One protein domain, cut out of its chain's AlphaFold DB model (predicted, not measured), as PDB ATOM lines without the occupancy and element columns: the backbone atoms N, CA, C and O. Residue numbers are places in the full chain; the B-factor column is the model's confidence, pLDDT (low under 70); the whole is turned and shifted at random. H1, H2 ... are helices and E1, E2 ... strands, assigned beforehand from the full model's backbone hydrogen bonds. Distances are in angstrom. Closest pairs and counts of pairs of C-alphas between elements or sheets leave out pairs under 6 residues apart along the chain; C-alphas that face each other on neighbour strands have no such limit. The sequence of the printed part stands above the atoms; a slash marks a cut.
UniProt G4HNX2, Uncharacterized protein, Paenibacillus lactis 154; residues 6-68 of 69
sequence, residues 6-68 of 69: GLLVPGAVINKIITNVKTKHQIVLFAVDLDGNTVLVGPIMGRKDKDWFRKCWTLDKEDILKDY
ATOM      1  N   GLY A   6     143.962  86.997 215.999       90.69
ATOM      2  CA  GLY A   6     143.814  87.640 217.309       90.69
ATOM      3  C   GLY A   6     143.500  86.680 218.463       90.69
ATOM      4  O   GLY A   6     143.546  87.092 219.616       90.69
ATOM      5  N   LEU A   7     143.166  85.418 218.174       91.00
ATOM      6  CA  LEU A   7     142.949  84.380 219.185       91.00
ATOM      7  C   LEU A   7     144.232  83.593 219.476       91.00
ATOM      8  O   LEU A   7     144.383  83.078 220.581       91.00
ATOM      9  N   LEU A   8     145.147  83.496 218.505       94.38
ATOM     10  CA  LEU A   8     146.371  82.692 218.587       94.38
ATOM     11  C   LEU A   8     147.516  83.456 219.275       94.38
ATOM     12  O   LEU A   8     148.591  83.666 218.699       94.38
ATOM     13  N   VAL A   9     147.240  83.905 220.500       95.06
ATOM     14  CA  VAL A   9     148.179  84.595 221.394       95.06
ATOM     15  C   VAL A   9     148.885  83.552 222.272       95.06
ATOM     16  O   VAL A   9     148.220  82.609 222.707       95.06
ATOM     17  N   PRO A  10     150.194  83.691 222.554       97.31
ATOM     18  CA  PRO A  10     150.911  82.744 223.405       97.31
ATOM     19  C   PRO A  10     150.225  82.502 224.758       97.31
ATOM     20  O   PRO A  10     149.779  83.442 225.418       97.31
ATOM     21  N   GLY A  11     150.119  81.234 225.158       95.31
ATOM     22  CA  GLY A  11     149.484  80.800 226.407       95.31
ATOM     23  C   GLY A  11     147.956  80.934 226.457       95.31
ATOM     24  O   GLY A  11     147.357  80.693 227.508       95.31
ATOM     25  N   ALA A  12     147.299  81.325 225.362       96.44
ATOM     26  CA  ALA A  12     145.851  81.496 225.343       96.44
ATOM     27  C   ALA A  12     145.102  80.159 225.473       96.44
ATOM     28  O   ALA A  12     145.450  79.161 224.843       96.44
ATOM     29  N   VAL A  13     143.996  80.178 226.223       95.81
ATOM     30  CA  VAL A  13     142.996  79.100 226.273       95.81
ATOM     31  C   VAL A  13     141.733  79.602 225.577       95.81
ATOM     32  O   VAL A  13     141.078  80.526 226.052       95.81
ATOM     33  N   ILE A  14     141.414  79.023 224.419       94.12
ATOM     34  CA  ILE A  14     140.463  79.586 223.447       94.12
ATOM     35  C   ILE A  14     139.126  78.833 223.465       94.12
ATOM     36  O   ILE A  14     138.068  79.459 223.451       94.12
ATOM     37  N   ASN A  15     139.174  77.496 223.474       93.31
ATOM     38  CA  ASN A  15     138.013  76.593 223.412       93.31
ATOM     39  C   ASN A  15     136.947  77.008 222.368       93.31
ATOM     40  O   ASN A  15     135.770  77.199 222.691       93.31
ATOM     41  N   LYS A  16     137.350  77.145 221.098       94.56
ATOM     42  CA  LYS A  16     136.453  77.452 219.969       94.56
ATOM     43  C   LYS A  16     136.385  76.321 218.960       94.56
ATOM     44  O   LYS A  16     137.325  75.560 218.816       94.56
ATOM     45  N   ILE A  17     135.280  76.235 218.226       96.44
ATOM     46  CA  ILE A  17     135.187  75.355 217.059       96.44
ATOM     47  C   ILE A  17     135.677  76.135 215.840       96.44
ATOM     48  O   ILE A  17     135.221  77.257 215.619       96.44
ATOM     49  N   ILE A  18     136.579  75.535 215.071       96.19
ATOM     50  CA  ILE A  18     137.084  76.057 213.796       96.19
ATOM     51  C   ILE A  18     136.822  75.037 212.691       96.19
ATOM     52  O   ILE A  18     136.724  73.834 212.951       96.19
ATOM     53  N   THR A  19     136.679  75.509 211.454       96.88
ATOM     54  CA  THR A  19     136.323  74.653 210.312       96.88
ATOM     55  C   THR A  19     137.412  74.684 209.254       96.88
ATOM     56  O   THR A  19     137.785  75.756 208.786       96.88
ATOM     57  N   ASN A  20     137.892  73.511 208.838       96.25
ATOM     58  CA  ASN A  20     138.837  73.414 207.735       96.25
ATOM     59  C   ASN A  20     138.162  73.856 206.429       96.25
ATOM     60  O   ASN A  20     137.110  73.334 206.045       96.25
ATOM     61  N   VAL A  21     138.765  74.802 205.716       94.75
ATOM     62  CA  VAL A  21     138.153  75.420 204.532       94.75
ATOM     63  C   VAL A  21     137.991  74.442 203.369       94.75
ATOM     64  O   VAL A  21     137.015  74.565 202.620       94.75
ATOM     65  N   LYS A  22     138.895  73.458 203.247       94.88
ATOM     66  CA  LYS A  22     138.932  72.468 202.158       94.88
ATOM     67  C   LYS A  22     138.044  71.266 202.460       94.88
ATOM     68  O   LYS A  22     137.178  70.932 201.662       94.88
ATOM     69  N   THR A  23     138.243  70.629 203.613       96.25
ATOM     70  CA  THR A  23     137.572  69.361 203.952       96.25
ATOM     71  C   THR A  23     136.221  69.552 204.628       96.25
ATOM     72  O   THR A  23     135.467  68.594 204.759       96.25
ATOM     73  N   LYS A  24     135.921  70.773 205.097       95.69
ATOM     74  CA  LYS A  24     134.775  71.090 205.967       95.69
ATOM     75  C   LYS A  24     134.782  70.342 207.304       95.69
ATOM     76  O   LYS A  24     133.815  70.437 208.057       95.69
ATOM     77  N   HIS A  25     135.872  69.646 207.635       96.06
ATOM     78  CA  HIS A  25     136.028  68.999 208.928       96.06
ATOM     79  C   HIS A  25     136.200  70.062 210.010       96.06
ATOM     80  O   HIS A  25     136.974  71.010 209.860       96.06
ATOM     81  N   GLN A  26     135.456  69.906 211.095       97.31
ATOM     82  CA  GLN A  26     135.465  70.832 212.207       97.31
ATOM     83  C   GLN A  26     136.227  70.240 213.392       97.31
ATOM     84  O   GLN A  26     136.069  69.064 213.726       97.31
ATOM     85  N   ILE A  27     137.023  71.077 214.048       97.19
ATOM     86  CA  ILE A  27     137.837  70.706 215.208       97.19
ATOM     87  C   ILE A  27     137.716  71.771 216.295       97.19
ATOM     88  O   ILE A  27     137.231  72.878 216.061       97.19
ATOM     89  N   VAL A  28     138.153  71.432 217.501       97.19
ATOM     90  CA  VAL A  28     138.207  72.348 218.640       97.19
ATOM     91  C   VAL A  28     139.598  72.961 218.695       97.19
ATOM     92  O   VAL A  28     140.565  72.250 218.931       97.19
ATOM     93  N   LEU A  29     139.685  74.272 218.521       96.88
ATOM     94  CA  LEU A  29     140.829  75.103 218.856       96.88
ATOM     95  C   LEU A  29     140.870  75.304 220.373       96.88
ATOM     96  O   LEU A  29     140.050  76.049 220.919       96.88
ATOM     97  N   PHE A  30     141.772  74.608 221.064       96.06
ATOM     98  CA  PHE A  30     141.735  74.532 222.522       96.06
ATOM     99  C   PHE A  30     142.690  75.516 223.193       96.06
ATOM    100  O   PHE A  30     142.223  76.364 223.955       96.06
ATOM    101  N   ALA A  31     143.988  75.428 222.907       96.50
ATOM    102  CA  ALA A  31     145.002  76.258 223.549       96.50
ATOM    103  C   ALA A  31     146.194  76.534 222.629       96.50
ATOM    104  O   ALA A  31     146.418  75.803 221.667       96.50
ATOM    105  N   VAL A  32     146.956  77.572 222.951       97.69
ATOM    106  CA  VAL A  32     148.225  77.921 222.306       97.69
ATOM    107  C   VAL A  32     149.346  77.700 223.312       97.69
ATOM    108  O   VAL A  32     149.185  78.008 224.495       97.69
ATOM    109  N   ASP A  33     150.470  77.160 222.854       96.88
ATOM    110  CA  ASP A  33     151.674  77.047 223.670       96.88
ATOM    111  C   ASP A  33     152.230  78.422 224.085       96.88
ATOM    112  O   ASP A  33     151.779  79.481 223.639       96.88
ATOM    113  N   LEU A  34     153.204  78.410 224.996       96.75
ATOM    114  CA  LEU A  34     153.813  79.635 225.521       96.75
ATOM    115  C   LEU A  34     154.687  80.367 224.497       96.75
ATOM    116  O   LEU A  34     154.931  81.557 224.671       96.75
ATOM    117  N   ASP A  35     155.111  79.681 223.435       95.44
ATOM    118  CA  ASP A  35     155.912  80.267 222.359       95.44
ATOM    119  C   ASP A  35     155.034  80.864 221.243       95.44
ATOM    120  O   ASP A  35     155.512  81.625 220.404       95.44
ATOM    121  N   GLY A  36     153.730  80.568 221.243       94.25
ATOM    122  CA  GLY A  36     152.763  81.074 220.275       94.25
ATOM    123  C   GLY A  36     152.763  80.355 218.929       94.25
ATOM    124  O   GLY A  36     152.079  80.822 218.015       94.25
ATOM    125  N   ASN A  37     153.520  79.269 218.788       96.12
ATOM    126  CA  ASN A  37     153.750  78.586 217.513       96.12
ATOM    127  C   ASN A  37     152.941  77.298 217.395       96.12
ATOM    128  O   ASN A  37     152.478  76.970 216.303       96.12
ATOM    129  N   THR A  38     152.714  76.613 218.514       97.75
ATOM    130  CA  THR A  38     151.997  75.339 218.544       97.75
ATOM    131  C   THR A  38     150.608  75.528 219.123       97.75
ATOM    132  O   THR A  38     150.407  76.177 220.151       97.75
ATOM    133  N   VAL A  39     149.627  74.906 218.486       97.75
ATOM    134  CA  VAL A  39     148.227  74.991 218.878       97.75
ATOM    135  C   VAL A  39     147.712  73.600 219.221       97.75
ATOM    136  O   VAL A  39     147.737  72.696 218.387       97.75
ATOM    137  N   LEU A  40     147.206  73.427 220.442       97.56
ATOM    138  CA  LEU A  40     146.499  72.218 220.843       97.56
ATOM    139  C   LEU A  40     145.075  72.255 220.288       97.56
ATOM    140  O   LEU A  40     144.285  73.158 220.593       97.56
ATOM    141  N   VAL A  41     144.739  71.235 219.511       97.44
ATOM    142  CA  VAL A  41     143.419  71.038 218.924       97.44
ATOM    143  C   VAL A  41     142.857  69.666 219.281       97.44
ATOM    144  O   VAL A  41     143.587  68.766 219.692       97.44
ATOM    145  N   GLY A  42     141.549  69.483 219.135       97.44
ATOM    146  CA  GLY A  42     140.917  68.204 219.448       97.44
ATOM    147  C   GLY A  42     139.597  67.956 218.727       97.44
ATOM    148  O   GLY A  42     139.083  68.828 218.020       97.44
ATOM    149  N   PRO A  43     139.010  66.762 218.906       96.88
ATOM    150  CA  PRO A  43     137.746  66.407 218.276       96.88
ATOM    151  C   PRO A  43     136.565  67.136 218.935       96.88
ATOM    152  O   PRO A  43     136.548  67.359 220.142       96.88
ATOM    153  N   ILE A  44     135.522  67.461 218.169       95.69
ATOM    154  CA  ILE A  44     134.315  68.131 218.707       95.69
ATOM    155  C   ILE A  44     133.546  67.245 219.686       95.69
ATOM    156  O   ILE A  44     132.965  67.726 220.665       95.69
ATOM    157  N   MET A  45     133.533  65.945 219.408       93.81
ATOM    158  CA  MET A  45     132.799  64.963 220.191       93.81
ATOM    159  C   MET A  45     133.601  64.535 221.420       93.81
ATOM    160  O   MET A  45     134.829  64.474 221.395       93.81
ATOM    161  N   GLY A  46     132.889  64.220 222.504       90.94
ATOM    162  CA  GLY A  46     133.498  63.708 223.732       90.94
ATOM    163  C   GLY A  46     134.165  64.764 224.615       90.94
ATOM    164  O   GLY A  46     134.835  64.395 225.562       90.94
ATOM    165  N   ARG A  47     133.972  66.073 224.378       88.19
ATOM    166  CA  ARG A  47     134.573  67.151 225.204       88.19
ATOM    167  C   ARG A  47     134.229  67.101 226.698       88.19
ATOM    168  O   ARG A  47     134.908  67.733 227.497       88.19
ATOM    169  N   LYS A  48     133.142  66.419 227.064       89.38
ATOM    170  CA  LYS A  48     132.741  66.212 228.465       89.38
ATOM    171  C   LYS A  48     133.451  65.016 229.109       89.38
ATOM    172  O   LYS A  48     133.371  64.855 230.322       89.38
ATOM    173  N   ASP A  49     134.129  64.190 228.314       94.38
ATOM    174  CA  ASP A  49     134.865  63.036 228.805       94.38
ATOM    175  C   ASP A  49     136.164  63.510 229.454       94.38
ATOM    176  O   ASP A  49     136.946  64.247 228.852       94.38
ATOM    177  N   LYS A  50     136.441  63.025 230.668       92.06
ATOM    178  CA  LYS A  50     137.671  63.356 231.408       92.06
ATOM    179  C   LYS A  50     138.954  63.045 230.628       92.06
ATOM    180  O   LYS A  50     139.970  63.685 230.850       92.06
ATOM    181  N   ASP A  51     138.896  62.073 229.718       94.56
ATOM    182  CA  ASP A  51     140.023  61.604 228.910       94.56
ATOM    183  C   ASP A  51     140.051  62.221 227.501       94.56
ATOM    184  O   ASP A  51     140.854  61.811 226.664       94.56
ATOM    185  N   TRP A  52     139.196  63.209 227.213       94.62
ATOM    186  CA  TRP A  52     139.140  63.870 225.906       94.62
ATOM    187  C   TRP A  52     140.493  64.431 225.466       94.62
ATOM    188  O   TRP A  52     140.870  64.280 224.307       94.62
ATOM    189  N   PHE A  53     141.263  64.983 226.409       90.44
ATOM    190  CA  PHE A  53     142.592  65.540 226.149       90.44
ATOM    191  C   PHE A  53     143.571  64.521 225.544       90.44
ATOM    192  O   PHE A  53     144.476  64.906 224.813       90.44
ATOM    193  N   ARG A  54     143.376  63.215 225.787       94.81
ATOM    194  CA  ARG A  54     144.205  62.150 225.197       94.81
ATOM    195  C   ARG A  54     143.979  61.980 223.694       94.81
ATOM    196  O   ARG A  54     144.767  61.317 223.033       94.81
ATOM    197  N   LYS A  55     142.878  62.525 223.172       96.19
ATOM    198  CA  LYS A  55     142.515  62.510 221.749       96.19
ATOM    199  C   LYS A  55     142.901  63.815 221.048       96.19
ATOM    200  O   LYS A  55     142.630  63.951 219.859       96.19
ATOM    201  N   CYS A  56     143.460  64.776 221.778       96.62
ATOM    202  CA  CYS A  56     143.951  66.021 221.211       96.62
ATOM    203  C   CYS A  56     145.296  65.805 220.513       96.62
ATOM    204  O   CYS A  56     146.049  64.891 220.844       96.62
ATOM    205  N   TRP A  57     145.594  66.673 219.556       97.94
ATOM    206  CA  TRP A  57     146.857  66.710 218.828       97.94
ATOM    207  C   TRP A  57     147.276  68.162 218.604       97.94
ATOM    208  O   TRP A  57     146.519  69.090 218.895       97.94
ATOM    209  N   THR A  58     148.490  68.368 218.111       97.62
ATOM    210  CA  THR A  58     149.031  69.703 217.858       97.62
ATOM    211  C   THR A  58     149.051  70.024 216.373       97.62
ATOM    212  O   THR A  58     149.229  69.136 215.539       97.62
ATOM    213  N   LEU A  59     148.874  71.301 216.054       97.44
ATOM    214  CA  LEU A  59     149.074  71.872 214.726       97.44
ATOM    215  C   LEU A  59     149.914  73.143 214.846       97.44
ATOM    216  O   LEU A  59     149.852  73.826 215.873       97.44
ATOM    217  N   ASP A  60     150.636  73.477 213.783       97.56
ATOM    218  CA  ASP A  60     151.353  74.742 213.703       97.56
ATOM    219  C   ASP A  60     150.365  75.898 213.509       97.56
ATOM    220  O   ASP A  60     149.351  75.793 212.808       97.56
ATOM    221  N   LYS A  61     150.662  77.042 214.128       95.56
ATOM    222  CA  LYS A  61     149.855  78.262 214.011       95.56
ATOM    223  C   LYS A  61     149.639  78.667 212.554       95.56
ATOM    224  O   LYS A  61     148.539  79.093 212.196       95.56
ATOM    225  N   GLU A  62     150.660  78.528 211.715       94.75
ATOM    226  CA  GLU A  62     150.571  78.862 210.292       94.75
ATOM    227  C   GLU A  62     149.557  77.977 209.557       94.75
ATOM    228  O   GLU A  62     148.749  78.491 208.779       94.75
ATOM    229  N   ASP A  63     149.513  76.680 209.869       95.44
ATOM    230  CA  ASP A  63     148.538  75.750 209.293       95.44
ATOM    231  C   ASP A  63     147.110  76.106 209.714       95.44
ATOM    232  O   ASP A  63     146.194  76.096 208.887       95.44
ATOM    233  N   ILE A  64     146.907  76.500 210.976       95.56
ATOM    234  CA  ILE A  64     145.604  76.987 211.450       95.56
ATOM    235  C   ILE A  64     145.173  78.229 210.662       95.56
ATOM    236  O   ILE A  64     144.047  78.290 210.166       95.56
ATOM    237  N   LEU A  65     146.060  79.215 210.515       95.06
ATOM    238  CA  LEU A  65     145.750  80.471 209.825       95.06
ATOM    239  C   LEU A  65     145.521  80.296 208.321       95.06
ATOM    240  O   LEU A  65     144.821  81.110 207.713       95.06
ATOM    241  N   LYS A  66     146.107  79.257 207.730       94.69
ATOM    242  CA  LYS A  66     146.001  78.947 206.307       94.69
ATOM    243  C   LYS A  66     144.770  78.112 205.978       94.69
ATOM    244  O   LYS A  66     144.085  78.399 204.996       94.69
ATOM    245  N   ASP A  67     144.503  77.073 206.765       95.44
ATOM    246  CA  ASP A  67     143.529  76.044 206.410       95.44
ATOM    247  C   ASP A  67     142.204  76.146 207.182       95.44
ATOM    248  O   ASP A  67     141.270  75.416 206.842       95.44
ATOM    249  N   TYR A  68     142.073  77.040 208.172       95.06
ATOM    250  CA  TYR A  68     140.877  77.140 209.019       95.06
ATOM    251  C   TYR A  68     140.276  78.552 209.103       95.06
ATOM    252  O   TYR A  68     140.963  79.569 208.959       95.06
TER     253      TYR A  68
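Overview. This is residues 6 to 68 of the 69 residues of an uncharacterized protein of Paenibacillus lactis 154 (UniProt G4HNX2). One strongly twisted sheet of four antiparallel strands makes the core, with a short helix, H2, beside its strands and a single helical turn, H1, grazing it. H1 leads into one end of the edge strand E4 and H2 follows from the other end. The printed part has 63 residues, with named elements in the order E1, E2, E3, H1, E4, H2 and sheet order E1, E2, E3, E4. The class is mixed; the whole is compact, with a radius of gyration of the C-alphas of 11.2 A and spans of 28 by 28 by 16 A.

Arrangement. E1, residues 13 to 19, and E2, residues 26 to 32, form a hairpin, with N 14 and O 30 2.8 A apart, within hydrogen-bond range. E2 and E3, residues 38 to 43, form another, with N 28 and O 42 at 2.8 A; E1, E2 and E3 are a meander, each strand the antiparallel neighbour of the one before. H1, residues 52 to 55, only grazes the sheet; its closest C-alpha pair with E3 is Gly 42 and Lys 55, 6.3 A. E4, residues 57 to 60, is antiparallel to E3 at 138 degrees, with N 39 and O 59 at 2.8 A. H2, residues 61 to 67, stands at the sheet's level, only just, at a height of 3.7 A over the sheet. H1 and H2 are apart. Every O i to N i+4 pair in H2 is within hydrogen-bond range; H1 is too short for one.

Along the chain. E1 begins at C-alpha 13 (142.996, 79.100, 226.273) and spans 17.9 A, E2 17.7 A and E3 16.8 A. H2 ends at C-alpha 67 (143.529, 76.044, 206.410).

Size, cuts and confidence. The C-alphas farthest apart, of Lys 50 and Lys 66, are 30.7 A apart. The printed part has no cut and no long link, and no printed residue is under pLDDT 70.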